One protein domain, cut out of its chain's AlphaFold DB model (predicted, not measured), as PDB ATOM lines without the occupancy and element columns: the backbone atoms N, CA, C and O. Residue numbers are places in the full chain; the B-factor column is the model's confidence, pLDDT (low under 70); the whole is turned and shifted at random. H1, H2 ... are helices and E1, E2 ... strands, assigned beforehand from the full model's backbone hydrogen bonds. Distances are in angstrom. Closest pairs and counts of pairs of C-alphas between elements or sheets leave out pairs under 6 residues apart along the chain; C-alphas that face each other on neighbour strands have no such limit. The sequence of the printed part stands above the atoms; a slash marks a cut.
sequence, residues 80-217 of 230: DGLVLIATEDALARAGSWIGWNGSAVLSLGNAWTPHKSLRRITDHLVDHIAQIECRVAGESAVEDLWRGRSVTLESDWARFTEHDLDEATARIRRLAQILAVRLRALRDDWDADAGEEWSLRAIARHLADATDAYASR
ATOM      1  N   ASP A  80      24.941  -0.213 -31.828       93.69
ATOM      2  CA  ASP A  80      25.441  -0.754 -33.095       93.69
ATOM      3  C   ASP A  80      26.295  -2.018 -32.896       93.69
ATOM      4  O   ASP A  80      26.126  -2.991 -33.628       93.69
ATOM      5  N   GLY A  81      27.164  -2.043 -31.880       92.62
ATOM      6  CA  GLY A  81      27.970  -3.215 -31.527       92.62
ATOM      7  C   GLY A  81      27.130  -4.431 -31.120       92.62
ATOM      8  O   GLY A  81      27.425  -5.541 -31.553       92.62
ATOM      9  N   LEU A  82      26.050  -4.226 -30.357       94.69
ATOM     10  CA  LEU A  82      25.133  -5.282 -29.910       94.69
ATOM     11  C   LEU A  82      24.548  -6.078 -31.078       94.69
ATOM     12  O   LEU A  82      24.558  -7.307 -31.054       94.69
ATOM     13  N   VAL A  83      24.071  -5.379 -32.111       95.88
ATOM     14  CA  VAL A  83      23.476  -6.004 -33.302       95.88
ATOM     15  C   VAL A  83      24.495  -6.883 -34.025       95.88
ATOM     16  O   VAL A  83      24.178  -7.993 -34.461       95.88
ATOM     17  N   LEU A  84      25.729  -6.396 -34.143       95.75
ATOM     18  CA  LEU A  84      26.804  -7.092 -34.843       95.75
ATOM     19  C   LEU A  84      27.253  -8.343 -34.085       95.75
ATOM     20  O   LEU A  84      27.358  -9.403 -34.694       95.75
ATOM     21  N   ILE A  85      27.458  -8.232 -32.769       93.56
ATOM     22  CA  ILE A  85      27.837  -9.363 -31.910       93.56
ATOM     23  C   ILE A  85      26.759 -10.448 -31.968       93.56
ATOM     24  O   ILE A  85      27.062 -11.586 -32.315       93.56
ATOM     25  N   ALA A  86      25.493 -10.085 -31.734       95.88
ATOM     26  CA  ALA A  86      24.398 -11.054 -31.733       95.88
ATOM     27  C   ALA A  86      24.257 -11.770 -33.088       95.88
ATOM     28  O   ALA A  86      23.971 -12.967 -33.144       95.88
ATOM     29  N   THR A  87      24.500 -11.050 -34.187       97.50
ATOM     30  CA  THR A  87      24.501 -11.618 -35.542       97.50
ATOM     31  C   THR A  87      25.614 -12.643 -35.734       97.50
ATOM     32  O   THR A  87      25.363 -13.737 -36.243       97.50
ATOM     33  N   GLU A  88      26.844 -12.307 -35.345       96.44
ATOM     34  CA  GLU A  88      27.982 -13.218 -35.476       96.44
ATOM     35  C   GLU A  88      27.812 -14.461 -34.597       96.44
ATOM     36  O   GLU A  88      28.025 -15.575 -35.077       96.44
ATOM     37  N   ASP A  89      27.332 -14.296 -33.364       95.94
ATOM     38  CA  ASP A  89      27.055 -15.409 -32.451       95.94
ATOM     39  C   ASP A  89      25.970 -16.342 -33.005       95.94
ATOM     40  O   ASP A  89      26.110 -17.572 -32.971       95.94
ATOM     41  N   ALA A  90      24.902 -15.783 -33.580       97.56
ATOM     42  CA  ALA A  90      23.849 -16.567 -34.215       97.56
ATOM     43  C   ALA A  90      24.357 -17.355 -35.432       97.56
ATOM     44  O   ALA A  90      24.032 -18.535 -35.574       97.56
ATOM     45  N   LEU A  91      25.176 -16.739 -36.291       97.00
ATOM     46  CA  LEU A  91      25.760 -17.401 -37.462       97.00
ATOM     47  C   LEU A  91      26.800 -18.460 -37.072       97.00
ATOM     48  O   LEU A  91      26.845 -19.532 -37.679       97.00
ATOM     49  N   ALA A  92      27.600 -18.206 -36.035       94.25
ATOM     50  CA  ALA A  92      28.524 -19.192 -35.482       94.25
ATOM     51  C   ALA A  92      27.763 -20.412 -34.943       94.25
ATOM     52  O   ALA A  92      28.113 -21.555 -35.250       94.25
ATOM     53  N   ARG A  93      26.664 -20.181 -34.214       95.88
ATOM     54  CA  ARG A  93      25.774 -21.249 -33.744       95.88
ATOM     55  C   ARG A  93      25.132 -22.004 -34.907       95.88
ATOM     56  O   ARG A  93      25.055 -23.233 -34.845       95.88
ATOM     57  N   ALA A  94      24.740 -21.306 -35.973       96.50
ATOM     58  CA  ALA A  94      24.155 -21.918 -37.161       96.50
ATOM     59  C   ALA A  94      25.089 -22.928 -37.847       96.50
ATOM     60  O   ALA A  94      24.618 -23.925 -38.391       96.50
ATOM     61  N   GLY A  95      26.411 -22.752 -37.728       94.88
ATOM     62  CA  GLY A  95      27.394 -23.744 -38.174       94.88
ATOM     63  C   GLY A  95      27.185 -25.142 -37.580       94.88
ATOM     64  O   GLY A  95      27.417 -26.141 -38.256       94.88
ATOM     65  N   SER A  96      26.667 -25.233 -36.352       93.88
ATOM     66  CA  SER A  96      26.379 -26.515 -35.690       93.88
ATOM     67  C   SER A  96      25.127 -27.235 -36.211       93.88
ATOM     68  O   SER A  96      24.853 -28.369 -35.809       93.88
ATOM     69  N   TRP A  97      24.350 -26.589 -37.082       95.31
ATOM     70  CA  TRP A  97      23.137 -27.162 -37.668       95.31
ATOM     71  C   TRP A  97      23.390 -27.829 -39.017       95.31
ATOM     72  O   TRP A  97      22.468 -28.424 -39.570       95.31
ATOM     73  N   ILE A  98      24.605 -27.744 -39.576       93.50
ATOM     74  CA  ILE A  98      24.930 -28.433 -40.831       93.50
ATOM     75  C   ILE A  98      24.643 -29.932 -40.661       93.50
ATOM     76  O   ILE A  98      24.964 -30.542 -39.635       93.50
ATOM     77  N   GLY A  99      23.958 -30.512 -41.647       88.62
ATOM     78  CA  GLY A  99      23.518 -31.904 -41.583       88.62
ATOM     79  C   GLY A  99      22.344 -32.146 -40.629       88.62
ATOM     80  O   GLY A  99      22.140 -33.285 -40.208       88.62
ATOM     81  N   TRP A 100      21.581 -31.101 -40.278       93.88
ATOM     82  CA  TRP A 100      20.394 -31.200 -39.425       93.88
ATOM     83  C   TRP A 100      19.489 -32.365 -39.846       93.88
ATOM     84  O   TRP A 100      19.153 -32.545 -41.017       93.88
ATOM     85  N   ASN A 101      19.079 -33.158 -38.860       88.12
ATOM     86  CA  ASN A 101      18.434 -34.460 -39.043       88.12
ATOM     87  C   ASN A 101      16.919 -34.390 -39.325       88.12
ATOM     88  O   ASN A 101      16.233 -35.406 -39.213       88.12
ATOM     89  N   GLY A 102      16.381 -33.205 -39.617       91.19
ATOM     90  CA  GLY A 102      14.950 -32.990 -39.850       91.19
ATOM     91  C   GLY A 102      14.083 -32.924 -38.585       91.19
ATOM     92  O   GLY A 102      12.868 -32.783 -38.691       91.19
ATOM     93  N   SER A 103      14.663 -33.023 -37.383       91.06
ATOM     94  CA  SER A 103      13.900 -32.968 -36.128       91.06
ATOM     95  C   SER A 103      13.818 -31.543 -35.585       91.06
ATOM     96  O   SER A 103      14.809 -30.988 -35.104       91.06
ATOM     97  N   ALA A 104      12.628 -30.943 -35.655       93.06
ATOM     98  CA  ALA A 104      12.377 -29.608 -35.119       93.06
ATOM     99  C   ALA A 104      12.250 -29.618 -33.592       93.06
ATOM    100  O   ALA A 104      11.750 -30.574 -32.996       93.06
ATOM    101  N   VAL A 105      12.633 -28.511 -32.957       92.25
ATOM    102  CA  VAL A 105      12.381 -28.293 -31.529       92.25
ATOM    103  C   VAL A 105      11.015 -27.641 -31.365       92.25
ATOM    104  O   VAL A 105      10.776 -26.546 -31.872       92.25
ATOM    105  N   LEU A 106      10.106 -28.298 -30.645       91.88
ATOM    106  CA  LEU A 106       8.794 -27.730 -30.344       91.88
ATOM    107  C   LEU A 106       8.895 -26.807 -29.132       91.88
ATOM    108  O   LEU A 106       9.246 -27.235 -28.034       91.88
ATOM    109  N   SER A 107       8.583 -25.527 -29.310       84.31
ATOM    110  CA  SER A 107       8.598 -24.560 -28.216       84.31
ATOM    111  C   SER A 107       7.639 -23.411 -28.477       84.31
ATOM    112  O   SER A 107       7.589 -22.874 -29.585       84.31
ATOM    113  N   LEU A 108       6.890 -23.011 -27.443       76.94
ATOM    114  CA  LEU A 108       5.927 -21.905 -27.500       76.94
ATOM    115  C   LEU A 108       4.931 -22.066 -28.665       76.94
ATOM    116  O   LEU A 108       4.696 -21.121 -29.419       76.94
ATOM    117  N   GLY A 109       4.420 -23.289 -28.847       80.94
ATOM    118  CA  GLY A 109       3.466 -23.643 -29.906       80.94
ATOM    119  C   GLY A 109       4.050 -23.691 -31.322       80.94
ATOM    120  O   GLY A 109       3.289 -23.716 -32.279       80.94
ATOM    121  N   ASN A 110       5.378 -23.674 -31.473       85.69
ATOM    122  CA  ASN A 110       6.048 -23.583 -32.769       85.69
ATOM    123  C   ASN A 110       7.075 -24.693 -32.972       85.69
ATOM    124  O   ASN A 110       7.799 -25.037 -32.040       85.69
ATOM    125  N   ALA A 111       7.179 -25.185 -34.207       93.56
ATOM    126  CA  ALA A 111       8.274 -26.042 -34.643       93.56
ATOM    127  C   ALA A 111       9.452 -25.181 -35.104       93.56
ATOM    128  O   ALA A 111       9.332 -24.445 -36.083       93.56
ATOM    129  N   TRP A 112      10.573 -25.252 -34.394       94.31
ATOM    130  CA  TRP A 112      11.787 -24.506 -34.707       94.31
ATOM    131  C   TRP A 112      12.770 -25.369 -35.490       94.31
ATOM    132  O   TRP A 112      13.224 -26.408 -35.005       94.31
ATOM    133  N   THR A 113      13.095 -24.904 -36.692       96.62
ATOM    134  CA  THR A 113      14.088 -25.488 -37.598       96.62
ATOM    135  C   THR A 113      15.226 -24.485 -37.828       96.62
ATOM    136  O   THR A 113      15.029 -23.289 -37.580       96.62
ATOM    137  N   PRO A 114      16.396 -24.927 -38.326       97.75
ATOM    138  CA  PRO A 114      17.485 -24.028 -38.719       97.75
ATOM    139  C   PRO A 114      17.023 -22.888 -39.641       97.75
ATOM    140  O   PRO A 114      17.257 -21.714 -39.357       97.75
ATOM    141  N   HIS A 115      16.280 -23.234 -40.697       97.62
ATOM    142  CA  HIS A 115      15.768 -22.282 -41.686       97.62
ATOM    143  C   HIS A 115      14.773 -21.287 -41.089       97.62
ATOM    144  O   HIS A 115      14.905 -20.084 -41.321       97.62
ATOM    145  N   LYS A 116      13.848 -21.742 -40.231       96.88
ATOM    146  CA  LYS A 116      12.926 -20.832 -39.538       96.88
ATOM    147  C   LYS A 116      13.684 -19.846 -38.658       96.88
ATOM    148  O   LYS A 116      13.349 -18.663 -38.651       96.88
ATOM    149  N   SER A 117      14.683 -20.312 -37.911       97.50
ATOM    150  CA  SER A 117      15.478 -19.444 -37.041       97.50
ATOM    151  C   SER A 117      16.211 -18.361 -37.833       97.50
ATOM    152  O   SER A 117      16.100 -17.188 -37.480       97.50
ATOM    153  N   LEU A 118      16.876 -18.709 -38.939       98.06
ATOM    154  CA  LEU A 118      17.571 -17.732 -39.790       98.06
ATOM    155  C   LEU A 118      16.607 -16.782 -40.502       98.06
ATOM    156  O   LEU A 118      16.886 -15.582 -40.583       98.06
ATOM    157  N   ARG A 119      15.446 -17.279 -40.955       97.25
ATOM    158  CA  ARG A 119      14.393 -16.408 -41.483       97.25
ATOM    159  C   ARG A 119      13.938 -15.416 -40.419       97.25
ATOM    160  O   ARG A 119      13.900 -14.235 -40.708       97.25
ATOM    161  N   ARG A 120      13.655 -15.845 -39.185       96.31
ATOM    162  CA  ARG A 120      13.181 -14.933 -38.125       96.31
ATOM    163  C   ARG A 120      14.200 -13.874 -37.724       96.31
ATOM    164  O   ARG A 120      13.796 -12.757 -37.421       96.31
ATOM    165  N   ILE A 121      15.488 -14.206 -37.751       98.06
ATOM    166  CA  ILE A 121      16.560 -13.219 -37.574       98.06
ATOM    167  C   ILE A 121      16.537 -12.206 -38.727       98.06
ATOM    168  O   ILE A 121      16.603 -11.003 -38.495       98.06
ATOM    169  N   THR A 122      16.393 -12.688 -39.964       97.88
ATOM    170  CA  THR A 122      16.298 -11.835 -41.158       97.88
ATOM    171  C   THR A 122      15.065 -10.930 -41.113       97.88
ATOM    172  O   THR A 122      15.205  -9.733 -41.329       97.88
ATOM    173  N   ASP A 123      13.892 -11.480 -40.783       95.44
ATOM    174  CA  ASP A 123      12.629 -10.748 -40.644       95.44
ATOM    175  C   ASP A 123      12.801  -9.603 -39.630       95.44
ATOM    176  O   ASP A 123      12.611  -8.450 -39.985       95.44
ATOM    177  N   HIS A 124      13.291  -9.881 -38.413       95.19
ATOM    178  CA  HIS A 124      13.482  -8.839 -37.390       95.19
ATOM    179  C   HIS A 124      14.513  -7.772 -37.763       95.19
ATOM    180  O   HIS A 124      14.360  -6.610 -37.384       95.19
ATOM    181  N   LEU A 125      15.563  -8.140 -38.501       97.56
ATOM    182  CA  LEU A 125      16.487  -7.156 -39.057       97.56
ATOM    183  C   LEU A 125      15.769  -6.232 -40.045       97.56
ATOM    184  O   LEU A 125      15.944  -5.020 -39.968       97.56
ATOM    185  N   VAL A 126      14.962  -6.788 -40.952       96.56
ATOM    186  CA  VAL A 126      14.184  -6.005 -41.921       96.56
ATOM    187  C   VAL A 126      13.166  -5.113 -41.211       96.56
ATOM    188  O   VAL A 126      13.130  -3.919 -41.506       96.56
ATOM    189  N   ASP A 127      12.417  -5.654 -40.249       93.88
ATOM    190  CA  ASP A 127      11.394  -4.936 -39.481       93.88
ATOM    191  C   ASP A 127      11.986  -3.682 -38.822       93.88
ATOM    192  O   ASP A 127      11.484  -2.571 -39.000       93.88
ATOM    193  N   HIS A 128      13.107  -3.830 -38.111       95.44
ATOM    194  CA  HIS A 128      13.714  -2.711 -37.391       95.44
ATOM    195  C   HIS A 128      14.525  -1.767 -38.282       95.44
ATOM    196  O   HIS A 128      14.607  -0.579 -37.973       95.44
ATOM    197  N   ILE A 129      15.077  -2.237 -39.407       97.12
ATOM    198  CA  ILE A 129      15.614  -1.332 -40.434       97.12
ATOM    199  C   ILE A 129      14.484  -0.450 -40.972       97.12
ATOM    200  O   ILE A 129      14.637   0.769 -41.005       97.12
ATOM    201  N   ALA A 130      13.340  -1.035 -41.335       94.81
ATOM    202  CA  ALA A 130      12.192  -0.282 -41.829       94.81
ATOM    203  C   ALA A 130      11.654   0.699 -40.774       94.81
ATOM    204  O   ALA A 130      11.472   1.875 -41.083       94.81
ATOM    205  N   GLN A 131      11.480   0.253 -39.524       92.50
ATOM    206  CA  GLN A 131      11.033   1.105 -38.414       92.50
ATOM    207  C   GLN A 131      11.944   2.328 -38.235       92.50
ATOM    208  O   GLN A 131      11.456   3.453 -38.121       92.50
ATOM    209  N   ILE A 132      13.266   2.127 -38.234       95.19
ATOM    210  CA  ILE A 132      14.231   3.214 -38.033       95.19
ATOM    211  C   ILE A 132      14.265   4.153 -39.239       95.19
ATOM    212  O   ILE A 132      14.250   5.368 -39.048       95.19
ATOM    213  N   GLU A 133      14.289   3.636 -40.469       96.56
ATOM    214  CA  GLU A 133      14.330   4.491 -41.662       96.56
ATOM    215  C   GLU A 133      13.060   5.333 -41.813       96.56
ATOM    216  O   GLU A 133      13.157   6.537 -42.056       96.56
ATOM    217  N   CYS A 134      11.881   4.745 -41.596       94.31
ATOM    218  CA  CYS A 134      10.618   5.482 -41.599       94.31
ATOM    219  C   CYS A 134      10.605   6.555 -40.505       94.31
ATOM    220  O   CYS A 134      10.329   7.717 -40.799       94.31
ATOM    221  N   ARG A 135      11.022   6.218 -39.275       90.94
ATOM    222  CA  ARG A 135      11.123   7.191 -38.177       90.94
ATOM    223  C   ARG A 135      12.039   8.364 -38.524       90.94
ATOM    224  O   ARG A 135      11.671   9.507 -38.272       90.94
ATOM    225  N   VAL A 136      13.214   8.109 -39.106       93.56
ATOM    226  CA  VAL A 136      14.146   9.180 -39.503       93.56
ATOM    227  C   VAL A 136      13.569  10.048 -40.623       93.56
ATOM    228  O   VAL A 136      13.821  11.250 -40.651       93.56
ATOM    229  N   ALA A 137      12.788   9.464 -41.530       95.56
ATOM    230  CA  ALA A 137      12.101  10.202 -42.585       95.56
ATOM    231  C   ALA A 137      10.848  10.958 -42.096       95.56
ATOM    232  O   ALA A 137      10.304  11.760 -42.850       95.56
ATOM    233  N   GLY A 138      10.397  10.734 -40.855       93.38
ATOM    234  CA  GLY A 138       9.123  11.261 -40.356       93.38
ATOM    235  C   GLY A 138       7.897  10.560 -40.952       93.38
ATOM    236  O   GLY A 138       6.811  11.130 -40.959       93.38
ATOM    237  N   GLU A 139       8.079   9.341 -41.457       94.00
ATOM    238  CA  GLU A 139       7.055   8.520 -42.099       94.00
ATOM    239  C   GLU A 139       6.593   7.393 -41.168       94.00
ATOM    240  O   GLU A 139       7.345   6.907 -40.317       94.00
ATOM    241  N   SER A 140       5.365   6.916 -41.366       88.06
ATOM    242  CA  SER A 140       4.884   5.713 -40.684       88.06
ATOM    243  C   SER A 140       5.469   4.460 -41.333       88.06
ATOM    244  O   SER A 140       5.402   4.291 -42.552       88.06
ATOM    245  N   ALA A 141       6.001   3.550 -40.516       86.69
ATOM    246  CA  ALA A 141       6.392   2.231 -40.996       86.69
ATOM    247  C   ALA A 141       5.158   1.440 -41.458       86.69
ATOM    248  O   ALA A 141       4.081   1.534 -40.867       86.69
ATOM    249  N   VAL A 142       5.321   0.648 -42.518       88.62
ATOM    250  CA  VAL A 142       4.294  -0.313 -42.935       88.62
ATOM    251  C   VAL A 142       4.191  -1.398 -41.865       88.62
ATOM    252  O   VAL A 142       5.205  -1.967 -41.469       88.62
ATOM    253  N   GLU A 143       2.974  -1.680 -41.404       83.44
ATOM    254  CA  GLU A 143       2.730  -2.699 -40.381       83.44
ATOM    255  C   GLU A 143       3.110  -4.100 -40.887       83.44
ATOM    256  O   GLU A 143       2.646  -4.539 -41.946       83.44
ATOM    257  N   ASP A 144       3.910  -4.828 -40.100       83.81
ATOM    258  CA  ASP A 144       4.169  -6.244 -40.349       83.81
ATOM    259  C   ASP A 144       2.976  -7.104 -39.899       83.81
ATOM    260  O   ASP A 144       2.841  -7.507 -38.741       83.81
ATOM    261  N   LEU A 145       2.098  -7.420 -40.849       85.56
ATOM    262  CA  LEU A 145       0.988  -8.352 -40.639       85.56
ATOM    263  C   LEU A 145       1.423  -9.822 -40.750       85.56
ATOM    264  O   LEU A 145       0.642 -10.735 -40.439       85.56
ATOM    265  N   TRP A 146       2.654 -10.083 -41.201       84.06
ATOM    266  CA  TRP A 146       3.199 -11.420 -41.343       84.06
ATOM    267  C   TRP A 146       3.588 -11.952 -39.963       84.06
ATOM    268  O   TRP A 146       4.656 -11.703 -39.417       84.06
ATOM    269  N   ARG A 147       2.712 -12.773 -39.368       81.81
ATOM    270  CA  ARG A 147       2.940 -13.428 -38.064       81.81
ATOM    271  C   ARG A 147       3.995 -14.543 -38.144       81.81
ATOM    272  O   ARG A 147       3.773 -15.644 -37.629       81.81
ATOM    273  N   GLY A 148       5.148 -14.280 -38.756       81.62
ATOM    274  CA  GLY A 148       6.172 -15.253 -39.139       81.62
ATOM    275  C   GLY A 148       6.703 -16.090 -37.978       81.62
ATOM    276  O   GLY A 148       7.102 -17.238 -38.167       81.62
ATOM    277  N   ARG A 149       6.633 -15.577 -36.743       85.44
ATOM    278  CA  ARG A 149       6.943 -16.362 -35.541       85.44
ATOM    279  C   ARG A 149       6.025 -17.576 -35.383       85.44
ATOM    280  O   ARG A 149       6.515 -18.636 -35.008       85.44
ATOM    281  N   SER A 150       4.727 -17.411 -35.641       86.75
ATOM    282  CA  SER A 150       3.677 -18.425 -35.434       86.75
ATOM    283  C   SER A 150       3.577 -19.476 -36.538       86.75
ATOM    284  O   SER A 150       2.837 -20.445 -36.392       86.75
ATOM    285  N   VAL A 151       4.317 -19.301 -37.636       90.19
ATOM    286  CA  VAL A 151       4.241 -20.174 -38.809       90.19
ATOM    287  C   VAL A 151       5.587 -20.843 -39.033       90.19
ATOM    288  O   VAL A 151       6.642 -20.217 -38.918       90.19
ATOM    289  N   THR A 152       5.561 -22.140 -39.311       93.25
ATOM    290  CA  THR A 152       6.708 -22.879 -39.846       93.25
ATOM    291  C   THR A 152       6.318 -23.298 -41.255       93.25
ATOM    292  O   THR A 152       5.364 -24.053 -41.427       93.25
ATOM    293  N   LEU A 153       6.989 -22.725 -42.251       94.56
ATOM    294  CA  LEU A 153       6.712 -22.946 -43.667       94.56
ATOM    295  C   LEU A 153       7.202 -24.324 -44.102       94.56
ATOM    296  O   LEU A 153       8.074 -24.905 -43.469       94.56
ATOM    297  N   GLU A 154       6.705 -24.825 -45.228       95.62
ATOM    298  CA  GLU A 154       7.233 -26.058 -45.820       95.62
ATOM    299  C   GLU A 154       8.729 -25.931 -46.155       95.62
ATOM    300  O   GLU A 154       9.511 -26.831 -45.857       95.62
ATOM    301  N   SER A 155       9.155 -24.768 -46.658       95.50
ATOM    302  CA  SER A 155      10.567 -24.471 -46.922       95.50
ATOM    303  C   SER A 155      11.447 -24.506 -45.668       95.50
ATOM    304  O   SER A 155      12.637 -24.788 -45.777       95.50
ATOM    305  N   ASP A 156      10.882 -24.303 -44.472       96.75
ATOM    306  CA  ASP A 156      11.644 -24.384 -43.220       96.75
ATOM    307  C   ASP A 156      12.121 -25.794 -42.891       96.75
ATOM    308  O   ASP A 156      13.025 -25.961 -42.069       96.75
ATOM    309  N   TRP A 157      11.502 -26.806 -43.496       96.25
ATOM    310  CA  TRP A 157      11.815 -28.212 -43.267       96.25
ATOM    311  C   TRP A 157      12.891 -28.752 -44.209       96.25
ATOM    312  O   TRP A 157      13.243 -29.929 -44.117       96.25
ATOM    313  N   ALA A 158      13.433 -27.917 -45.098       95.56
ATOM    314  CA  ALA A 158      14.547 -28.301 -45.951       95.56
ATOM    315  C   ALA A 158      15.778 -28.723 -45.124       95.56
ATOM    316  O   ALA A 158      15.954 -28.336 -43.964       95.56
ATOM    317  N   ARG A 159      16.660 -29.520 -45.740       93.75
ATOM    318  CA  ARG A 159      17.975 -29.819 -45.153       93.75
ATOM    319  C   ARG A 159      18.742 -28.515 -44.946       93.75
ATOM    320  O   ARG A 159      18.556 -27.570 -45.705       93.75
ATOM    321  N   PHE A 160      19.612 -28.492 -43.943       96.12
ATOM    322  CA  PHE A 160      20.505 -27.366 -43.707       96.12
ATOM    323  C   PHE A 160      21.937 -27.755 -44.085       96.12
ATOM    324  O   PHE A 160      22.524 -28.659 -43.480       96.12
ATOM    325  N   THR A 161      22.458 -27.117 -45.128       94.75
ATOM    326  CA  THR A 161      23.752 -27.399 -45.763       94.75
ATOM    327  C   THR A 161      24.743 -26.254 -45.560       94.75
ATOM    328  O   THR A 161      24.402 -25.172 -45.081       94.75
ATOM    329  N   GLU A 162      25.991 -26.473 -45.965       94.75
ATOM    330  CA  GLU A 162      27.030 -25.447 -46.019       94.75
ATOM    331  C   GLU A 162      26.628 -24.258 -46.906       94.75
ATOM    332  O   GLU A 162      26.938 -23.115 -46.573       94.75
ATOM    333  N   HIS A 163      25.908 -24.513 -48.005       95.44
ATOM    334  CA  HIS A 163      25.446 -23.471 -48.926       95.44
ATOM    335  C   HIS A 163      24.371 -22.591 -48.284       95.44
ATOM    336  O   HIS A 163      24.419 -21.370 -48.426       95.44
ATOM    337  N   ASP A 164      23.457 -23.193 -47.518       97.00
ATOM    338  CA  ASP A 164      22.436 -22.453 -46.769       97.00
ATOM    339  C   ASP A 164      23.083 -21.548 -45.712       97.00
ATOM    340  O   ASP A 164      22.699 -20.388 -45.542       97.00
ATOM    341  N   LEU A 165      24.115 -22.054 -45.022       96.31
ATOM    342  CA  LEU A 165      24.882 -21.256 -44.073       96.31
ATOM    343  C   LEU A 165      25.636 -20.113 -44.761       96.31
ATOM    344  O   LEU A 165      25.668 -19.010 -44.215       96.31
ATOM    345  N   ASP A 166      26.256 -20.345 -45.918       96.50
ATOM    346  CA  ASP A 166      26.985 -19.298 -46.642       96.50
ATOM    347  C   ASP A 166      26.040 -18.203 -47.162       96.50
ATOM    348  O   ASP A 166      26.304 -17.013 -46.965       96.50
ATOM    349  N   GLU A 167      24.883 -18.585 -47.708       96.69
ATOM    350  CA  GLU A 167      23.824 -17.656 -48.111       96.69
ATOM    351  C   GLU A 167      23.335 -16.815 -46.926       96.69
ATOM    352  O   GLU A 167      23.324 -15.578 -46.998       96.69
ATOM    353  N   ALA A 168      22.962 -17.470 -45.821       97.31
ATOM    354  CA  ALA A 168      22.486 -16.799 -44.618       97.31
ATOM    355  C   ALA A 168      23.552 -15.858 -44.050       97.31
ATOM    356  O   ALA A 168      23.268 -14.697 -43.756       97.31
ATOM    357  N   THR A 169      24.802 -16.319 -43.986       94.88
ATOM    358  CA  THR A 169      25.952 -15.519 -43.557       94.88
ATOM    359  C   THR A 169      26.096 -14.263 -44.407       94.88
ATOM    360  O   THR A 169      26.261 -13.164 -43.876       94.88
ATOM    361  N   ALA A 170      26.022 -14.399 -45.731       91.81
ATOM    362  CA  ALA A 170      26.177 -13.277 -46.639       91.81
ATOM    363  C   ALA A 170      25.031 -12.261 -46.491       91.81
ATOM    364  O   ALA A 170      25.267 -11.051 -46.526       91.81
ATOM    365  N   ARG A 171      23.782 -12.716 -46.351       97.81
ATOM    366  CA  ARG A 171      22.610 -11.828 -46.267       97.81
ATOM    367  C   ARG A 171      22.477 -11.157 -44.905       97.81
ATOM    368  O   ARG A 171      22.413  -9.930 -44.844       97.81
ATOM    369  N   ILE A 172      22.497 -11.941 -43.831       98.50
ATOM    370  CA  ILE A 172      22.250 -11.453 -42.470       98.50
ATOM    371  C   ILE A 172      23.342 -10.462 -42.054       98.50
ATOM    372  O   ILE A 172      23.015  -9.387 -41.557       98.50
ATOM    373  N   ARG A 173      24.624 -10.734 -42.353       97.19
ATOM    374  CA  ARG A 173      25.710  -9.779 -42.054       97.19
ATOM    375  C   ARG A 173      25.511  -8.422 -42.724       97.19
ATOM    376  O   ARG A 173      25.799  -7.403 -42.109       97.19
ATOM    377  N   ARG A 174      25.021  -8.384 -43.969       97.81
ATOM    378  CA  ARG A 174      24.787  -7.114 -44.680       97.81
ATOM    379  C   ARG A 174      23.644  -6.325 -44.054       97.81
ATOM    380  O   ARG A 174      23.790  -5.123 -43.869       97.81
ATOM    381  N   LEU A 175      22.548  -6.989 -43.695       98.62
ATOM    382  CA  LEU A 175      21.430  -6.344 -43.001       98.62
ATOM    383  C   LEU A 175      21.863  -5.812 -41.628       98.62
ATOM    384  O   LEU A 175      21.654  -4.638 -41.333       98.62
ATOM    385  N   ALA A 176      22.560  -6.630 -40.837       98.06
ATOM    386  CA  ALA A 176      23.115  -6.216 -39.551       98.06
ATOM    387  C   ALA A 176      24.084  -5.033 -39.698       98.06
ATOM    388  O   ALA A 176      24.033  -4.088 -38.914       98.06
ATOM    389  N   GLN A 177      24.926  -5.037 -40.735       96.94
ATOM    390  CA  GLN A 177      25.835  -3.931 -41.026       96.94
ATOM    391  C   GLN A 177      25.088  -2.645 -41.403       96.94
ATOM    392  O   GLN A 177      25.475  -1.579 -40.927       96.94
ATOM    393  N   ILE A 178      24.042  -2.722 -42.232       97.94
ATOM    394  CA  ILE A 178      23.208  -1.561 -42.588       97.94
ATOM    395  C   ILE A 178      22.625  -0.940 -41.318       97.94
ATOM    396  O   ILE A 178      22.804   0.256 -41.079       97.94
ATOM    397  N   LEU A 179      22.009  -1.765 -40.472       97.56
ATOM    398  CA  LEU A 179      21.431  -1.309 -39.216       97.56
ATOM    399  C   LEU A 179      22.490  -0.709 -38.280       97.56
ATOM    400  O   LEU A 179      22.293   0.378 -37.746       97.56
ATOM    401  N   ALA A 180      23.642  -1.361 -38.118       96.62
ATOM    402  CA  ALA A 180      24.724  -0.867 -37.270       96.62
ATOM    403  C   ALA A 180      25.276   0.487 -37.751       96.62
ATOM    404  O   ALA A 180      25.487   1.396 -36.948       96.62
ATOM    405  N   VAL A 181      25.472   0.658 -39.064       96.44
ATOM    406  CA  VAL A 181      25.884   1.944 -39.651       96.44
ATOM    407  C   VAL A 181      24.840   3.020 -39.364       96.44
ATOM    408  O   VAL A 181      25.204   4.136 -38.988       96.44
ATOM    409  N   ARG A 182      23.553   2.686 -39.490       97.38
ATOM    410  CA  ARG A 182      22.472   3.631 -39.218       97.38
ATOM    411  C   ARG A 182      22.400   4.030 -37.750       97.38
ATOM    412  O   ARG A 182      22.371   5.219 -37.454       97.38
ATOM    413  N   LEU A 183      22.455   3.059 -36.842       96.69
ATOM    414  CA  LEU A 183      22.503   3.305 -35.403       96.69
ATOM    415  C   LEU A 183      23.690   4.200 -35.046       96.69
ATOM    416  O   LEU A 183      23.520   5.167 -34.316       96.69
ATOM    417  N   ARG A 184      24.876   3.945 -35.604       95.94
ATOM    418  CA  ARG A 184      26.058   4.783 -35.363       95.94
ATOM    419  C   ARG A 184      25.885   6.221 -35.854       95.94
ATOM    420  O   ARG A 184      26.359   7.145 -35.197       95.94
ATOM    421  N   ALA A 185      25.223   6.419 -36.992       96.50
ATOM    422  CA  ALA A 185      24.916   7.756 -37.495       96.50
ATOM    423  C   ALA A 185      23.945   8.520 -36.573       96.50
ATOM    424  O   ALA A 185      24.017   9.741 -36.502       96.50
ATOM    425  N   LEU A 186      23.095   7.798 -35.835       96.38
ATOM    426  CA  LEU A 186      22.103   8.321 -34.888       96.38
ATOM    427  C   LEU A 186      22.577   8.234 -33.426       96.38
ATOM    428  O   LEU A 186      21.764   8.131 -32.511       96.38
ATOM    429  N   ARG A 187      23.897   8.226 -33.186       95.12
ATOM    430  CA  ARG A 187      24.470   7.990 -31.847       95.12
ATOM    431  C   ARG A 187      23.971   8.963 -30.779       95.12
ATOM    432  O   ARG A 187      23.813   8.573 -29.628       95.12
ATOM    433  N   ASP A 188      23.747  10.216 -31.169       95.31
ATOM    434  CA  ASP A 188      23.332  11.277 -30.253       95.31
ATOM    435  C   ASP A 188      21.839  11.131 -29.873       95.31
ATOM    436  O   ASP A 188      21.421  11.636 -28.836       95.31
ATOM    437  N   ASP A 189      21.073  10.341 -30.639       94.00
ATOM    438  CA  ASP A 189      19.635  10.100 -30.461       94.00
ATOM    439  C   ASP A 189      19.316   8.705 -29.894       94.00
ATOM    440  O   ASP A 189      18.154   8.300 -29.839       94.00
ATOM    441  N   TRP A 190      20.324   7.930 -29.469       95.31
ATOM    442  CA  TRP A 190      20.109   6.544 -29.026       95.31
ATOM    443  C   TRP A 190      19.079   6.395 -27.909       95.31
ATOM    444  O   TRP A 190      18.329   5.413 -27.882       95.31
ATOM    445  N   ASP A 191      19.064   7.380 -27.017       93.19
ATOM    446  CA  ASP A 191      18.231   7.445 -25.821       93.19
ATOM    447  C   ASP A 191      17.206   8.587 -25.886       93.19
ATOM    448  O   ASP A 191      16.600   8.926 -24.871       93.19
ATOM    449  N   ALA A 192      17.013   9.196 -27.063       89.25
ATOM    450  CA  ALA A 192      15.996  10.221 -27.249       89.25
ATOM    451  C   ALA A 192      14.597   9.653 -26.963       89.25
ATOM    452  O   ALA A 192      14.302   8.497 -27.295       89.25
ATOM    453  N   ASP A 193      13.737  10.485 -26.369       87.00
ATOM    454  CA  ASP A 193      12.345  10.123 -26.113       87.00
ATOM    455  C   ASP A 193      11.657   9.721 -27.426       87.00
ATOM    456  O   ASP A 193      11.800  10.366 -28.470       87.00
ATOM    457  N   ALA A 194      10.962   8.594 -27.375       82.50
ATOM    458  CA  ALA A 194      10.294   7.971 -28.505       82.50
ATOM    459  C   ALA A 194       8.768   7.946 -28.322       82.50
ATOM    460  O   ALA A 194       8.066   7.392 -29.165       82.50
ATOM    461  N   GLY A 195       8.245   8.560 -27.252       85.69
ATOM    462  CA  GLY A 195       6.828   8.502 -26.924       85.69
ATOM    463  C   GLY A 195       6.395   7.064 -26.642       85.69
ATOM    464  O   GLY A 195       6.908   6.425 -25.727       85.69
ATOM    465  N   GLU A 196       5.444   6.560 -27.427       78.75
ATOM    466  CA  GLU A 196       4.946   5.180 -27.317       78.75
ATOM    467  C   GLU A 196       5.852   4.152 -28.025       78.75
ATOM    468  O   GLU A 196       5.746   2.954 -27.766       78.75
ATOM    469  N   GLU A 197       6.766   4.612 -28.885       84.38
ATOM    470  CA  GLU A 197       7.727   3.764 -29.591       84.38
ATOM    471  C   GLU A 197       8.954   3.443 -28.727       84.38
ATOM    472  O   GLU A 197       9.214   4.039 -27.681       84.38
ATOM    473  N   TRP A 198       9.774   2.497 -29.181       88.31
ATOM    474  CA  TRP A 198      11.036   2.175 -28.518       88.31
ATOM    475  C   TRP A 198      12.145   3.178 -28.860       88.31
ATOM    476  O   TRP A 198      12.248   3.685 -29.982       88.31
ATOM    477  N   SER A 199      13.034   3.439 -27.896       92.25
ATOM    478  CA  SER A 199      14.298   4.132 -28.175       92.25
ATOM    479  C   SER A 199      15.189   3.278 -29.085       92.25
ATOM    480  O   SER A 199      15.058   2.052 -29.130       92.25
ATOM    481  N   LEU A 200      16.142   3.896 -29.791       94.56
ATOM    482  CA  LEU A 200      17.049   3.146 -30.672       94.56
ATOM    483  C   LEU A 200      17.906   2.148 -29.879       94.56
ATOM    484  O   LEU A 200      18.171   1.043 -30.356       94.56
ATOM    485  N   ARG A 201      18.293   2.493 -28.642       93.81
ATOM    486  CA  ARG A 201      18.958   1.557 -27.725       93.81
ATOM    487  C   ARG A 201      18.064   0.367 -27.385       93.81
ATOM    488  O   ARG A 201      18.549  -0.765 -27.384       93.81
ATOM    489  N   ALA A 202      16.788   0.608 -27.091       88.56
ATOM    490  CA  ALA A 202      15.837  -0.455 -26.786       88.56
ATOM    491  C   ALA A 202      15.596  -1.364 -28.001       88.56
ATOM    492  O   ALA A 202      15.598  -2.582 -27.839       88.56
ATOM    493  N   ILE A 203      15.504  -0.804 -29.214       94.38
ATOM    494  CA  ILE A 203      15.426  -1.574 -30.466       94.38
ATOM    495  C   ILE A 203      16.663  -2.464 -30.636       94.38
ATOM    496  O   ILE A 203      16.532  -3.666 -30.858       94.38
ATOM    497  N   ALA A 204      17.870  -1.910 -30.485       96.50
ATOM    498  CA  ALA A 204      19.105  -2.682 -30.621       96.50
ATOM    499  C   ALA A 204      19.206  -3.817 -29.588       96.50
ATOM    500  O   ALA A 204      19.605  -4.932 -29.929       96.50
ATOM    501  N   ARG A 205      18.805  -3.553 -28.335       92.81
ATOM    502  CA  ARG A 205      18.726  -4.572 -27.279       92.81
ATOM    503  C   ARG A 205      17.722  -5.662 -27.638       92.81
ATOM    504  O   ARG A 205      18.075  -6.833 -27.602       92.81
ATOM    505  N   HIS A 206      16.508  -5.271 -28.021       93.31
ATOM    506  CA  HIS A 206      15.454  -6.200 -28.410       93.31
ATOM    507  C   HIS A 206      15.897  -7.102 -29.562       93.31
ATOM    508  O   HIS A 206      15.720  -8.315 -29.496       93.31
ATOM    509  N   LEU A 207      16.513  -6.527 -30.596       96.69
ATOM    510  CA  LEU A 207      17.000  -7.285 -31.739       96.69
ATOM    511  C   LEU A 207      18.091  -8.285 -31.339       96.69
ATOM    512  O   LEU A 207      18.058  -9.426 -31.801       96.69
ATOM    513  N   ALA A 208      19.038  -7.886 -30.483       95.69
ATOM    514  CA  ALA A 208      20.075  -8.784 -29.980       95.69
ATOM    515  C   ALA A 208      19.467  -9.950 -29.180       95.69
ATOM    516  O   ALA A 208      19.760 -11.113 -29.468       95.69
ATOM    517  N   ASP A 209      18.557  -9.648 -28.251       90.19
ATOM    518  CA  ASP A 209      17.880 -10.647 -27.418       90.19
ATOM    519  C   ASP A 209      17.020 -11.596 -28.271       90.19
ATOM    520  O   ASP A 209      17.038 -12.811 -28.077       90.19
ATOM    521  N   ALA A 210      16.293 -11.069 -29.260       94.12
ATOM    522  CA  ALA A 210      15.499 -11.869 -30.185       94.12
ATOM    523  C   ALA A 210      16.381 -12.759 -31.073       94.12
ATOM    524  O   ALA A 210      16.052 -13.924 -31.296       94.12
ATOM    525  N   THR A 211      17.516 -12.236 -31.543       97.38
ATOM    526  CA  THR A 211      18.475 -12.976 -32.374       97.38
ATOM    527  C   THR A 211      19.041 -14.179 -31.625       97.38
ATOM    528  O   THR A 211      18.972 -15.299 -32.139       97.38
ATOM    529  N   ASP A 212      19.502 -13.994 -30.384       94.12
ATOM    530  CA  ASP A 212      19.928 -15.114 -29.537       94.12
ATOM    531  C   ASP A 212      18.759 -16.066 -29.229       94.12
ATOM    532  O   ASP A 212      18.877 -17.289 -29.365       94.12
ATOM    533  N   ALA A 213      17.578 -15.530 -28.909       92.00
ATOM    534  CA  ALA A 213      16.395 -16.332 -28.617       92.00
ATOM    535  C   ALA A 213      15.904 -17.168 -29.808       92.00
ATOM    536  O   ALA A 213      15.227 -18.172 -29.579       92.00
ATOM    537  N   TYR A 214      16.190 -16.773 -31.053       95.00
ATOM    538  CA  TYR A 214      15.894 -17.546 -32.265       95.00
ATOM    539  C   TYR A 214      17.009 -18.528 -32.599       95.00
ATOM    540  O   TYR A 214      16.719 -19.684 -32.922       95.00
ATOM    541  N   ALA A 215      18.269 -18.110 -32.484       95.56
ATOM    542  CA  ALA A 215      19.415 -18.975 -32.724       95.56
ATOM    543  C   ALA A 215      19.506 -20.103 -31.681       95.56
ATOM    544  O   ALA A 215      19.928 -21.208 -31.987       95.56
ATOM    545  N   SER A 216      19.053 -19.892 -30.451       92.12
ATOM    546  CA  SER A 216      19.056 -20.929 -29.409       92.12
ATOM    547  C   SER A 216      17.987 -22.019 -29.587       92.12
ATOM    548  O   SER A 216      18.002 -23.003 -28.849       92.12
ATOM    549  N   ARG A 217      17.051 -21.877 -30.540       90.81
ATOM    550  CA  ARG A 217      15.918 -22.809 -30.690       90.81
ATOM    551  C   ARG A 217      16.265 -24.122 -31.384       90.81
ATOM    552  O   ARG A 217      15.814 -25.148 -30.877       90.81
TER     553      ARG A 217
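Overview. This is residues 80 to 217 of the 230 residues of an uncharacterized protein of Chloroflexi bacterium (UniProt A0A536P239). Four helices, H1, H2, H4 and H5, lie side by side in an elongated bundle, H1 and H5 running one way and H2 and H4 the other. A small hairpin of strands, E1 and E2, and the short H3 sit at one end, and residues 138 to 153 fold back along the bundle from H2 to H3. The 138 printed residues hold five named helices and two strands, in the order H1 E1 E2 H2 H3 H4 H5; the sheet E1 - E2 is antiparallel, and the class is mostly helix. The whole is compact, with a radius of gyration of the C-alphas of 15.5 A and spans of 46 by 26 by 19 A.

Along the chain. Look first at the strands E1, residues 105 to 107, 6.3 A long, and E2, residues 110 to 112, 6.1 A. Find C-alpha 114 at (17.485, -24.028, -38.719); from there H2 runs 34.9 A to residue 137. H3 is residues 154 to 157, 5.7 A, and H4 residues 162 to 185, 34.3 A. H1, residues 80 to 97, starts at C-alpha 80 (25.441, -0.754, -33.095) and spans 26.9 A. H5, residues 200 to 215, runs 22.3 A to C-alpha 215 (19.415, -18.975, -32.724).

Arrangement. In the hairpin E1 and E2, find N 105 and O 112 within hydrogen-bond range at 3.0 A. H2, the hub, touches H5 at a shallow tilt of 10 degrees, opposite ways, closest at C-alphas 117 and 214, 5.2 A. With residues 118 to 129 alone it touches residues 168 to 179 of H4, the same way at a shallow 22 degrees; C-alphas 129 and 179 are closest, 5.9 A. With residues 114 to 116 alone it touches H3, closest at C-alphas 115 and 156, 4.9 A. H1 touches H4, opposite ways at a shallow 8 degrees, closest at C-alphas 80 and 180, 4.2 A. H1 touches H5, the same way at a shallow 6 degrees, closest at C-alphas 86 and 208, 5.2 A. Every O i to N i+4 pair is within hydrogen-bond range in H2 and H5, 12 of 14 in H1 and 19 of 20 in H4; H3 is too short for such a pair.

Size, cuts and confidence. The C-alphas of Asn 101 and Asp 188 are the farthest apart, 46.8 A. The printed part has no cut; the links H2 to H3 and H4 to H5 are long. No printed residue is under 70 in pLDDT.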